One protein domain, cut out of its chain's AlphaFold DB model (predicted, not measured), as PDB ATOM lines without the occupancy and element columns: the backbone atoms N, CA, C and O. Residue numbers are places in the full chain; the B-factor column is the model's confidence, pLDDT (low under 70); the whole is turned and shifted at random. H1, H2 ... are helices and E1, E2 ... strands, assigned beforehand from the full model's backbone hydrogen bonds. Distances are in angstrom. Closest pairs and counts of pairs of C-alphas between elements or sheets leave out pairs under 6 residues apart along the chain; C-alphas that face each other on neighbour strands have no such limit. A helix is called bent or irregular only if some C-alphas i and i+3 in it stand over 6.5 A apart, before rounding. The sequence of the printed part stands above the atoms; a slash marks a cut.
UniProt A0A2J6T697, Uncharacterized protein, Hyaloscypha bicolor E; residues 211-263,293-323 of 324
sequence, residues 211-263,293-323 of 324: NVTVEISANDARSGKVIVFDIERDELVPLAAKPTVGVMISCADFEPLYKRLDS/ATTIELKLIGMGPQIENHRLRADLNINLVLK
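Overview. This is residues 211 to 263 and 293 to 323 of the 324 residues of an uncharacterized protein of Hyaloscypha bicolor E (UniProt A0A2J6T697). A three-stranded sheet, E1, E5 and E4, has the separate hairpin E2 and E3 loosely over one of its faces, and H2 runs over one end of that face. The loop of residues 301 to 315 lies toward the opposite end of the longest axis from H2. The printed part has 84 residues, mixed helices and strands, in the order E1 H1 E2 E3 H2 E4 E5; the sheet E1 E5 E4 is mixed. It is only just compact, close to loose, with a radius of gyration of the C-alphas of 14.2 A, and only just flat, spanning 51 by 26 by 14 A.

Along the chain. E1, residues 211 to 217, begins at C-alpha 211 (-41.787, 54.856, 31.791) and is 19.8 A long. H1 is residues 218 to 222, E2 residues 226 to 230 and E3 residues 246 to 250. H2, residues 251 to 263, is 19.3 A long and irregular: C-alphas 253 and 256 are 7.2 A apart. E4, residues 294 to 300, is 19.7 A long. E5, residues 316 to 323, is 21.7 A long and ends at C-alpha 323 (-49.685, 42.025, 42.561).

Arrangement. E1 is parallel to E5, with N 214 and O 319 at 2.9 A. The hairpin E4 and E5 is antiparallel, with N 298 and O 318 at 2.9 A. H2 is on the sheet in two layers, helix on one face, at a height of 9.2 A. H1 and H2 touch at the C-alphas of Ala 221 and Cys 251, 4.4 A. In the antiparallel hairpin E2 and E3, N 227 and O 249 are 2.9 A apart. In H1 every O i to N i+4 pair is within hydrogen-bond range, in H2 6 of 9.

Size, cuts and confidence. The C-alphas of Ser 263 and Asn 309 are farthest apart, 51.3 A. Residues 264 to 292 are not printed; C-alphas 263 and 293 are 15.4 A apart. The links E2 to E3 and E4 to E5 are long. The pLDDT is under 70 at residues 244, 259 to 263, 293 and 308 to 312.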
ATOM      1  N   ASN A 211     -41.280  55.615  30.653       84.25
ATOM      2  CA  ASN A 211     -41.787  54.856  31.791       84.25
ATOM      3  C   ASN A 211     -42.721  53.739  31.302       84.25
ATOM      4  O   ASN A 211     -43.655  54.012  30.541       84.25
ATOM      5  N   VAL A 212     -42.484  52.501  31.740       85.19
ATOM      6  CA  VAL A 212     -43.286  51.310  31.413       85.19
ATOM      7  C   VAL A 212     -43.659  50.610  32.711       85.19
ATOM      8  O   VAL A 212     -42.782  50.181  33.451       85.19
ATOM      9  N   THR A 213     -44.951  50.457  32.990       88.94
ATOM     10  CA  THR A 213     -45.415  49.674  34.142       88.94
ATOM     11  C   THR A 213     -45.734  48.256  33.696       88.94
ATOM     12  O   THR A 213     -46.486  48.068  32.739       88.94
ATOM     13  N   VAL A 214     -45.187  47.260  34.391       87.06
ATOM     14  CA  VAL A 214     -45.472  45.847  34.133       87.06
ATOM     15  C   VAL A 214     -45.926  45.181  35.419       87.06
ATOM     16  O   VAL A 214     -45.234  45.202  36.434       87.06
ATOM     17  N   GLU A 215     -47.104  44.578  35.369       90.06
ATOM     18  CA  GLU A 215     -47.673  43.855  36.498       90.06
ATOM     19  C   GLU A 215     -47.178  42.407  36.480       90.06
ATOM     20  O   GLU A 215     -47.265  41.715  35.461       90.06
ATOM     21  N   ILE A 216     -46.661  41.949  37.616       87.25
ATOM     22  CA  ILE A 216     -46.274  40.558  37.852       87.25
ATOM     23  C   ILE A 216     -47.265  39.994  38.869       87.25
ATOM     24  O   ILE A 216     -47.602  40.670  39.838       87.25
ATOM     25  N   SER A 217     -47.750  38.772  38.648       88.75
ATOM     26  CA  SER A 217     -48.520  38.016  39.642       88.75
ATOM     27  C   SER A 217     -47.671  36.933  40.311       88.75
ATOM     28  O   SER A 217     -46.689  36.443  39.740       88.75
ATOM     29  N   ALA A 218     -48.112  36.453  41.477       85.50
ATOM     30  CA  ALA A 218     -47.499  35.301  42.141       85.50
ATOM     31  C   ALA A 218     -47.429  34.053  41.230       85.50
ATOM     32  O   ALA A 218     -46.505  33.244  41.345       85.50
ATOM     33  N   ASN A 219     -48.375  33.895  40.296       87.69
ATOM     34  CA  ASN A 219     -48.377  32.804  39.322       87.69
ATOM     35  C   ASN A 219     -47.334  32.999  38.206       87.69
ATOM     36  O   ASN A 219     -46.689  32.033  37.796       87.69
ATOM     37  N   ASP A 220     -47.117  34.231  37.737       87.94
ATOM     38  CA  ASP A 220     -46.054  34.534  36.766       87.94
ATOM     39  C   ASP A 220     -44.668  34.232  37.357       87.94
ATOM     40  O   ASP A 220     -43.817  33.662  36.673       87.94
ATOM     41  N   ALA A 221     -44.468  34.546  38.643       86.62
ATOM     42  CA  ALA A 221     -43.237  34.230  39.363       86.62
ATOM     43  C   ALA A 221     -43.020  32.715  39.520       86.62
ATOM     44  O   ALA A 221     -41.992  32.192  39.091       86.62
ATOM     45  N   ARG A 222     -44.012  31.980  40.049       86.62
ATOM     46  CA  ARG A 222     -43.931  30.515  40.246       86.62
ATOM     47  C   ARG A 222     -43.780  29.726  38.941       86.62
ATOM     48  O   ARG A 222     -43.171  28.661  38.942       86.62
ATOM     49  N   SER A 223     -44.341  30.220  37.836       88.12
ATOM     50  CA  SER A 223     -44.212  29.588  36.513       88.12
ATOM     51  C   SER A 223     -42.891  29.903  35.802       88.12
ATOM     52  O   SER A 223     -42.632  29.334  34.743       88.12
ATOM     53  N   GLY A 224     -42.056  30.792  36.355       85.62
ATOM     54  CA  GLY A 224     -40.808  31.226  35.724       85.62
ATOM     55  C   GLY A 224     -41.021  31.929  34.384       85.62
ATOM     56  O   GLY A 224     -40.192  31.816  33.481       85.62
ATOM     57  N   LYS A 225     -42.153  32.630  34.231       87.00
ATOM     58  CA  LYS A 225     -42.482  33.382  33.017       87.00
ATOM     59  C   LYS A 225     -41.372  34.385  32.706       87.00
ATOM     60  O   LYS A 225     -40.878  35.066  33.598       87.00
ATOM     61  N   VAL A 226     -41.018  34.514  31.431       88.25
ATOM     62  CA  VAL A 226     -40.111  35.567  30.961       88.25
ATOM     63  C   VAL A 226     -40.942  36.661  30.306       88.25
ATOM     64  O   VAL A 226     -41.681  36.407  29.353       88.25
ATOM     65  N   ILE A 227     -40.819  37.875  30.829       87.69
ATOM     66  CA  ILE A 227     -41.366  39.095  30.242       87.69
ATOM     67  C   ILE A 227     -40.327  39.632  29.260       87.69
ATOM     68  O   ILE A 227     -39.140  39.689  29.583       87.69
ATOM     69  N   VAL A 228     -40.766  40.027  28.065       88.25
ATOM     70  CA  VAL A 228     -39.899  40.632  27.051       88.25
ATOM     71  C   VAL A 228     -40.509  41.948  26.599       88.25
ATOM     72  O   VAL A 228     -41.658  41.979  26.161       88.25
ATOM     73  N   PHE A 229     -39.742  43.028  26.697       85.06
ATOM     74  CA  PHE A 229     -40.119  44.348  26.196       85.06
ATOM     75  C   PHE A 229     -39.276  44.673  24.957       85.06
ATOM     76  O   PHE A 229     -38.047  44.634  25.043       85.06
ATOM     77  N   ASP A 230     -39.912  44.951  23.813       84.56
ATOM     78  CA  ASP A 230     -39.233  45.464  22.615       84.56
ATOM     79  C   ASP A 230     -39.228  46.995  22.675       84.56
ATOM     80  O   ASP A 230     -40.271  47.645  22.656       84.56
ATOM     81  N   ILE A 231     -38.026  47.556  22.756       81.00
ATOM     82  CA  ILE A 231     -37.773  48.984  22.940       81.00
ATOM     83  C   ILE A 231     -38.104  49.778  21.672       81.00
ATOM     84  O   ILE A 231     -38.565  50.913  21.758       81.00
ATOM     85  N   GLU A 232     -37.867  49.201  20.494       77.38
ATOM     86  CA  GLU A 232     -38.087  49.883  19.211       77.38
ATOM     87  C   GLU A 232     -39.573  49.872  18.816       77.38
ATOM     88  O   GLU A 232     -40.018  50.726  18.050       77.38
ATOM     89  N   ARG A 233     -40.347  48.914  19.343       77.88
ATOM     90  CA  ARG A 233     -41.808  48.823  19.162       77.88
ATOM     91  C   ARG A 233     -42.619  49.399  20.318       77.88
ATOM     92  O   ARG A 233     -43.824  49.567  20.168       77.88
ATOM     93  N   ASP A 234     -41.963  49.701  21.437       79.25
ATOM     94  CA  ASP A 234     -42.567  50.232  22.661       79.25
ATOM     95  C   ASP A 234     -43.674  49.327  23.250       79.25
ATOM     96  O   ASP A 234     -44.678  49.795  23.791       79.25
ATOM     97  N   GLU A 235     -43.503  48.003  23.134       84.62
ATOM     98  CA  GLU A 235     -44.520  47.010  23.506       84.62
ATOM     99  C   GLU A 235     -43.938  45.774  24.218       84.62
ATOM    100  O   GLU A 235     -42.779  45.388  24.039       84.62
ATOM    101  N   LEU A 236     -44.778  45.104  25.014       83.50
ATOM    102  CA  LEU A 236     -44.480  43.768  25.531       83.50
ATOM    103  C   LEU A 236     -44.691  42.729  24.427       83.50
ATOM    104  O   LEU A 236     -45.812  42.533  23.958       83.50
ATOM    105  N   VAL A 237     -43.625  42.027  24.046       83.88
ATOM    106  CA  VAL A 237     -43.646  41.029  22.969       83.88
ATOM    107  C   VAL A 237     -43.599  39.596  23.515       83.88
ATOM    108  O   VAL A 237     -42.978  39.334  24.547       83.88
ATOM    109  N   PRO A 238     -44.199  38.610  22.823       80.88
ATOM    110  CA  PRO A 238     -43.976  37.202  23.139       80.88
ATOM    111  C   PRO A 238     -42.499  36.822  22.964       80.88
ATOM    112  O   PRO A 238     -41.870  37.228  21.988       80.88
ATOM    113  N   LEU A 239     -41.966  35.942  23.820       76.56
ATOM    114  CA  LEU A 239     -40.581  35.443  23.723       76.56
ATOM    115  C   LEU A 239     -40.233  34.877  22.327       76.56
ATOM    116  O   LEU A 239     -39.112  35.023  21.846       76.56
ATOM    117  N   ALA A 240     -41.213  34.273  21.646       75.56
ATOM    118  CA  ALA A 240     -41.066  33.742  20.291       75.56
ATOM    119  C   ALA A 240     -40.881  34.818  19.200       75.56
ATOM    120  O   ALA A 240     -40.367  34.503  18.128       75.56
ATOM    121  N   ALA A 241     -41.287  36.068  19.450       72.62
ATOM    122  CA  ALA A 241     -41.256  37.145  18.460       72.62
ATOM    123  C   ALA A 241     -39.847  37.715  18.212       72.62
ATOM    124  O   ALA A 241     -39.641  38.306  17.157       72.62
ATOM    125  N   LYS A 242     -38.908  37.493  19.153       70.25
ATOM    126  CA  LYS A 242     -37.535  38.039  19.210       70.25
ATOM    127  C   LYS A 242     -37.484  39.575  19.062       70.25
ATOM    128  O   LYS A 242     -37.585  40.068  17.940       70.25
ATOM    129  N   PRO A 243     -37.294  40.336  20.157       74.94
ATOM    130  CA  PRO A 243     -37.258  41.791  20.074       74.94
ATOM    131  C   PRO A 243     -36.077  42.265  19.221       74.94
ATOM    132  O   PRO A 243     -35.038  41.606  19.160       74.94
ATOM    133  N   THR A 244     -36.236  43.424  18.584       68.88
ATOM    134  CA  THR A 244     -35.186  44.019  17.737       68.88
ATOM    135  C   THR A 244     -34.062  44.590  18.602       68.88
ATOM    136  O   THR A 244     -32.888  44.293  18.392       68.88
ATOM    137  N   VAL A 245     -34.451  45.340  19.633       75.75
ATOM    138  CA  VAL A 245     -33.653  45.666  20.820       75.75
ATOM    139  C   VAL A 245     -34.613  45.516  21.996       75.75
ATOM    140  O   VAL A 245     -35.731  46.021  21.931       75.75
ATOM    141  N   GLY A 246     -34.242  44.782  23.044       77.75
ATOM    142  CA  GLY A 246     -35.207  44.448  24.087       77.75
ATOM    143  C   GLY A 246     -34.612  44.013  25.411       77.75
ATOM    144  O   GLY A 246     -33.470  43.562  25.487       77.75
ATOM    145  N   VAL A 247     -35.436  44.135  26.447       84.12
ATOM    146  CA  VAL A 247     -35.134  43.730  27.823       84.12
ATOM    147  C   VAL A 247     -35.878  42.434  28.105       84.12
ATOM    148  O   VAL A 247     -37.067  42.329  27.802       84.12
ATOM    149  N   MET A 248     -35.193  41.452  28.687       87.56
ATOM    150  CA  MET A 248     -35.805  40.210  29.161       87.56
ATOM    151  C   MET A 248     -35.737  40.173  30.683       87.56
ATOM    152  O   MET A 248     -34.661  40.353  31.252       87.56
ATOM    153  N   ILE A 249     -36.874  39.936  31.329       86.88
ATOM    154  CA  ILE A 249     -37.017  39.912  32.786       86.88
ATOM    155  C   ILE A 249     -37.580  38.544  33.178       86.88
ATOM    156  O   ILE A 249     -38.643  38.142  32.701       86.88
ATOM    157  N   SER A 250     -36.855  37.818  34.027       89.50
ATOM    158  CA  SER A 250     -37.283  36.538  34.598       89.50
ATOM    159  C   SER A 250     -38.214  36.799  35.780       89.50
ATOM    160  O   SER A 250     -37.800  37.378  36.782       89.50
ATOM    161  N   CYS A 251     -39.474  36.362  35.708       87.69
ATOM    162  CA  CYS A 251     -40.392  36.511  36.837       87.69
ATOM    163  C   CYS A 251     -40.010  35.622  38.034       87.69
ATOM    164  O   CYS A 251     -40.407  35.928  39.159       87.69
ATOM    165  N   ALA A 252     -39.245  34.542  37.815       86.44
ATOM    166  CA  ALA A 252     -38.792  33.644  38.882       86.44
ATOM    167  C   ALA A 252     -37.979  34.384  39.956       86.44
ATOM    168  O   ALA A 252     -38.050  34.046  41.137       86.44
ATOM    169  N   ASP A 253     -37.267  35.438  39.557       86.31
ATOM    170  CA  ASP A 253     -36.376  36.216  40.416       86.31
ATOM    171  C   ASP A 253     -37.157  36.951  41.533       86.31
ATOM    172  O   ASP A 253     -36.597  37.269  42.582       86.31
ATOM    173  N   PHE A 254     -38.474  37.144  41.357       85.31
ATOM    174  CA  PHE A 254     -39.377  37.761  42.340       85.31
ATOM    175  C   PHE A 254     -40.144  36.748  43.210       85.31
ATOM    176  O   PHE A 254     -40.806  37.145  44.169       85.31
ATOM    177  N   GLU A 255     -40.043  35.438  42.950       82.50
ATOM    178  CA  GLU A 255     -40.686  34.399  43.776       82.50
ATOM    179  C   GLU A 255     -40.316  34.486  45.282       82.50
ATOM    180  O   GLU A 255     -41.203  34.295  46.125       82.50
ATOM    181  N   PRO A 256     -39.070  34.836  45.682       81.88
ATOM    182  CA  PRO A 256     -38.724  35.037  47.092       81.88
ATOM    183  C   PRO A 256     -39.455  36.207  47.765       81.88
ATOM    184  O   PRO A 256     -39.605  36.204  48.987       81.88
ATOM    185  N   LEU A 257     -39.904  37.207  46.998       80.88
ATOM    186  CA  LEU A 257     -40.617  38.373  47.526       80.88
ATOM    187  C   LEU A 257     -42.066  38.015  47.858       80.88
ATOM    188  O   LEU A 257     -42.526  38.317  48.958       80.88
ATOM    189  N   TYR A 258     -42.728  37.254  46.983       76.00
ATOM    190  CA  TYR A 258     -44.041  36.667  47.264       76.00
ATOM    191  C   TYR A 258     -44.029  35.783  48.514       76.00
ATOM    192  O   TYR A 258     -44.872  35.947  49.387       76.00
ATOM    193  N   LYS A 259     -43.014  34.922  48.668       67.88
ATOM    194  CA  LYS A 259     -42.868  34.075  49.867       67.88
ATOM    195  C   LYS A 259     -42.737  34.883  51.164       67.88
ATOM    196  O   LYS A 259     -43.206  34.428  52.203       67.88
ATOM    197  N   ARG A 260     -42.121  36.073  51.122       62.59
ATOM    198  CA  ARG A 260     -42.045  36.978  52.282       62.59
ATOM    199  C   ARG A 260     -43.393  37.633  52.581       62.59
ATOM    200  O   ARG A 260     -43.798  37.619  53.739       62.59
ATOM    201  N   LEU A 261     -44.078  38.135  51.553       58.09
ATOM    202  CA  LEU A 261     -45.408  38.746  51.661       58.09
ATOM    203  C   LEU A 261     -46.448  37.760  52.221       58.09
ATOM    204  O   LEU A 261     -47.142  38.094  53.180       58.09
ATOM    205  N   ASP A 262     -46.476  36.521  51.720       57.25
ATOM    206  CA  ASP A 262     -47.337  35.456  52.252       57.25
ATOM    207  C   ASP A 262     -46.991  35.154  53.731       57.25
ATOM    208  O   ASP A 262     -47.875  35.052  54.582       57.25
ATOM    209  N   SER A 263     -45.696  35.100  54.082       50.25
ATOM    210  CA  SER A 263     -45.253  34.808  55.459       50.25
ATOM    211  C   SER A 263     -45.543  35.913  56.486       50.25
ATOM    212  O   SER A 263     -45.588  35.623  57.682       50.25
ATOM    213  N   ALA A 293     -48.987  46.913  46.990       63.66
ATOM    214  CA  ALA A 293     -48.346  46.407  45.787       63.66
ATOM    215  C   ALA A 293     -46.870  46.832  45.761       63.66
ATOM    216  O   ALA A 293     -46.529  48.004  45.573       63.66
ATOM    217  N   THR A 294     -45.985  45.864  45.989       81.31
ATOM    218  CA  THR A 294     -44.546  46.117  46.067       81.31
ATOM    219  C   THR A 294     -44.048  46.470  44.671       81.31
ATOM    220  O   THR A 294     -44.211  45.685  43.743       81.31
ATOM    221  N   THR A 295     -43.460  47.655  44.514       84.50
ATOM    222  CA  THR A 295     -42.963  48.140  43.220       84.50
ATOM    223  C   THR A 295     -41.438  48.115  43.198       84.50
ATOM    224  O   THR A 295     -40.799  48.557  44.150       84.50
ATOM    225  N   ILE A 296     -40.861  47.593  42.116       85.88
ATOM    226  CA  ILE A 296     -39.418  47.569  41.853       85.88
ATOM    227  C   ILE A 296     -39.168  48.336  40.558       85.88
ATOM    228  O   ILE A 296     -39.734  47.995  39.522       85.88
ATOM    229  N   GLU A 297     -38.308  49.347  40.604       84.81
ATOM    230  CA  GLU A 297     -37.933  50.137  39.432       84.81
ATOM    231  C   GLU A 297     -36.608  49.638  38.835       84.81
ATOM    232  O   GLU A 297     -35.607  49.481  39.536       84.81
ATOM    233  N   LEU A 298     -36.597  49.397  37.522       83.62
ATOM    234  CA  LEU A 298     -35.398  49.119  36.735       83.62
ATOM    235  C   LEU A 298     -35.148  50.281  35.770       83.62
ATOM    236  O   LEU A 298     -35.821  50.385  34.744       83.62
ATOM    237  N   LYS A 299     -34.165  51.133  36.077       83.62
ATOM    238  CA  LYS A 299     -33.744  52.246  35.214       83.62
ATOM    239  C   LYS A 299     -32.600  51.828  34.282       83.62
ATOM    240  O   LYS A 299     -31.514  51.465  34.732       83.62
ATOM    241  N   LEU A 300     -32.844  51.889  32.974       80.56
ATOM    242  CA  LEU A 300     -31.918  51.492  31.911       80.56
ATOM    243  C   LEU A 300     -31.431  52.728  31.148       80.56
ATOM    244  O   LEU A 300     -32.119  53.255  30.269       80.56
ATOM    245  N   ILE A 301     -30.229  53.181  31.509       75.94
ATOM    246  CA  ILE A 301     -29.656  54.448  31.042       75.94
ATOM    247  C   ILE A 301     -29.359  54.397  29.537       75.94
ATOM    248  O   ILE A 301     -28.673  53.490  29.062       75.94
ATOM    249  N   GLY A 302     -29.864  55.374  28.782       74.50
ATOM    250  CA  GLY A 302     -29.664  55.501  27.337       74.50
ATOM    251  C   GLY A 302     -30.252  54.357  26.502       74.50
ATOM    252  O   GLY A 302     -29.840  54.166  25.356       74.50
ATOM    253  N   MET A 303     -31.181  53.570  27.055       77.94
ATOM    254  CA  MET A 303     -31.844  52.464  26.350       77.94
ATOM    255  C   MET A 303     -33.276  52.783  25.902       77.94
ATOM    256  O   MET A 303     -33.892  51.952  25.254       77.94
ATOM    257  N   GLY A 304     -33.813  53.964  26.197       76.81
ATOM    258  CA  GLY A 304     -35.147  54.409  25.786       76.81
ATOM    259  C   GLY A 304     -35.262  54.799  24.301       76.81
ATOM    260  O   GLY A 304     -34.391  54.464  23.488       76.81
ATOM    261  N   PRO A 305     -36.342  55.497  23.904       73.56
ATOM    262  CA  PRO A 305     -36.548  55.960  22.530       73.56
ATOM    263  C   PRO A 305     -35.474  56.963  22.076       73.56
ATOM    264  O   PRO A 305     -34.850  57.643  22.894       73.56
ATOM    265  N   GLN A 306     -35.269  57.082  20.758       76.31
ATOM    266  CA  GLN A 306     -34.354  58.080  20.189       76.31
ATOM    267  C   GLN A 306     -34.861  59.513  20.430       76.31
ATOM    268  O   GLN A 306     -36.042  59.812  20.238       76.31
ATOM    269  N   ILE A 307     -33.947  60.404  20.815       71.12
ATOM    270  CA  ILE A 307     -34.177  61.841  20.986       71.12
ATOM    271  C   ILE A 307     -33.503  62.571  19.817       71.12
ATOM    272  O   ILE A 307     -32.280  62.525  19.669       71.12
ATOM    273  N   GLU A 308     -34.312  63.256  19.004       65.81
ATOM    274  CA  GLU A 308     -33.900  63.930  17.760       65.81
ATOM    275  C   GLU A 308     -33.126  63.006  16.783       65.81
ATOM    276  O   GLU A 308     -33.248  61.781  16.832       65.81
ATOM    277  N   ASN A 309     -32.398  63.579  15.816       57.56
ATOM    278  CA  ASN A 309     -31.868  62.877  14.638       57.56
ATOM    279  C   ASN A 309     -30.652  61.964  14.940       57.56
ATOM    280  O   ASN A 309     -29.526  62.229  14.517       57.56
ATOM    281  N   HIS A 310     -30.926  60.834  15.600       51.44
ATOM    282  CA  HIS A 310     -30.159  59.575  15.570       51.44
ATOM    283  C   HIS A 310     -28.868  59.457  16.398       51.44
ATOM    284  O   HIS A 310     -28.044  58.594  16.093       51.44
ATOM    285  N   ARG A 311     -28.665  60.258  17.453       63.56
ATOM    286  CA  ARG A 311     -27.496  60.078  18.353       63.56
ATOM    287  C   ARG A 311     -27.800  59.959  19.839       63.56
ATOM    288  O   ARG A 311     -26.978  59.417  20.569       63.56
ATOM    289  N   LEU A 312     -28.949  60.447  20.292       69.81
ATOM    290  CA  LEU A 312     -29.316  60.439  21.703       69.81
ATOM    291  C   LEU A 312     -30.474  59.465  21.925       69.81
ATOM    292  O   LEU A 312     -31.343  59.321  21.065       69.81
ATOM    293  N   ARG A 313     -30.480  58.789  23.072       71.44
ATOM    294  CA  ARG A 313     -31.578  57.938  23.542       71.44
ATOM    295  C   ARG A 313     -31.929  58.373  24.958       71.44
ATOM    296  O   ARG A 313     -31.025  58.717  25.715       71.44
ATOM    297  N   ALA A 314     -33.216  58.381  25.280       76.62
ATOM    298  CA  ALA A 314     -33.688  58.621  26.641       76.62
ATOM    299  C   ALA A 314     -33.366  57.431  27.558       76.62
ATOM    300  O   ALA A 314     -32.882  56.400  27.079       76.62
ATOM    301  N   ASP A 315     -33.702  57.522  28.841       81.56
ATOM    302  CA  ASP A 315     -33.685  56.345  29.706       81.56
ATOM    303  C   ASP A 315     -34.999  55.555  29.569       81.56
ATOM    304  O   ASP A 315     -36.033  56.064  29.118       81.56
ATOM    305  N   LEU A 316     -34.948  54.269  29.916       82.94
ATOM    306  CA  LEU A 316     -36.108  53.382  29.986       82.94
ATOM    307  C   LEU A 316     -36.285  52.925  31.436       82.94
ATOM    308  O   LEU A 316     -35.459  52.173  31.948       82.94
ATOM    309  N   ASN A 317     -37.366  53.362  32.078       86.44
ATOM    310  CA  ASN A 317     -37.689  53.032  33.464       86.44
ATOM    311  C   ASN A 317     -38.817  51.993  33.462       86.44
ATOM    312  O   ASN A 317     -39.936  52.278  33.024       86.44
ATOM    313  N   ILE A 318     -38.527  50.774  33.917       87.62
ATOM    314  CA  ILE A 318     -39.498  49.677  33.985       87.62
ATOM    315  C   ILE A 318     -39.935  49.494  35.440       87.62
ATOM    316  O   ILE A 318     -39.168  49.015  36.273       87.62
ATOM    317  N   ASN A 319     -41.181  49.858  35.728       89.75
ATOM    318  CA  ASN A 319     -41.821  49.732  37.033       89.75
ATOM    319  C   ASN A 319     -42.524  48.378  37.138       89.75
ATOM    320  O   ASN A 319     -43.615  48.182  36.596       89.75
ATOM    321  N   LEU A 320     -41.891  47.436  37.828       88.50
ATOM    322  CA  LEU A 320     -42.411  46.098  38.082       88.50
ATOM    323  C   LEU A 320     -43.296  46.127  39.329       88.50
ATOM    324  O   LEU A 320     -42.798  46.256  40.446       88.50
ATOM    325  N   VAL A 321     -44.607  46.012  39.138       89.88
ATOM    326  CA  VAL A 321     -45.601  46.040  40.218       89.88
ATOM    327  C   VAL A 321     -45.984  44.609  40.573       89.88
ATOM    328  O   VAL A 321     -46.634  43.917  39.785       89.88
ATOM    329  N   LEU A 322     -45.588  44.161  41.764       85.94
ATOM    330  CA  LEU A 322     -45.944  42.850  42.292       85.94
ATOM    331  C   LEU A 322     -47.380  42.894  42.830       85.94
ATOM    332  O   LEU A 322     -47.650  43.503  43.867       85.94
ATOM    333  N   LYS A 323     -48.304  42.247  42.116       81.06
ATOM    334  CA  LYS A 323     -49.685  42.025  42.561       81.06
ATOM    335  C   LYS A 323     -49.811  40.697  43.298       81.06
ATOM    336  O   LYS A 323     -49.257  39.693  42.835       81.06
TER     337      LYS A 323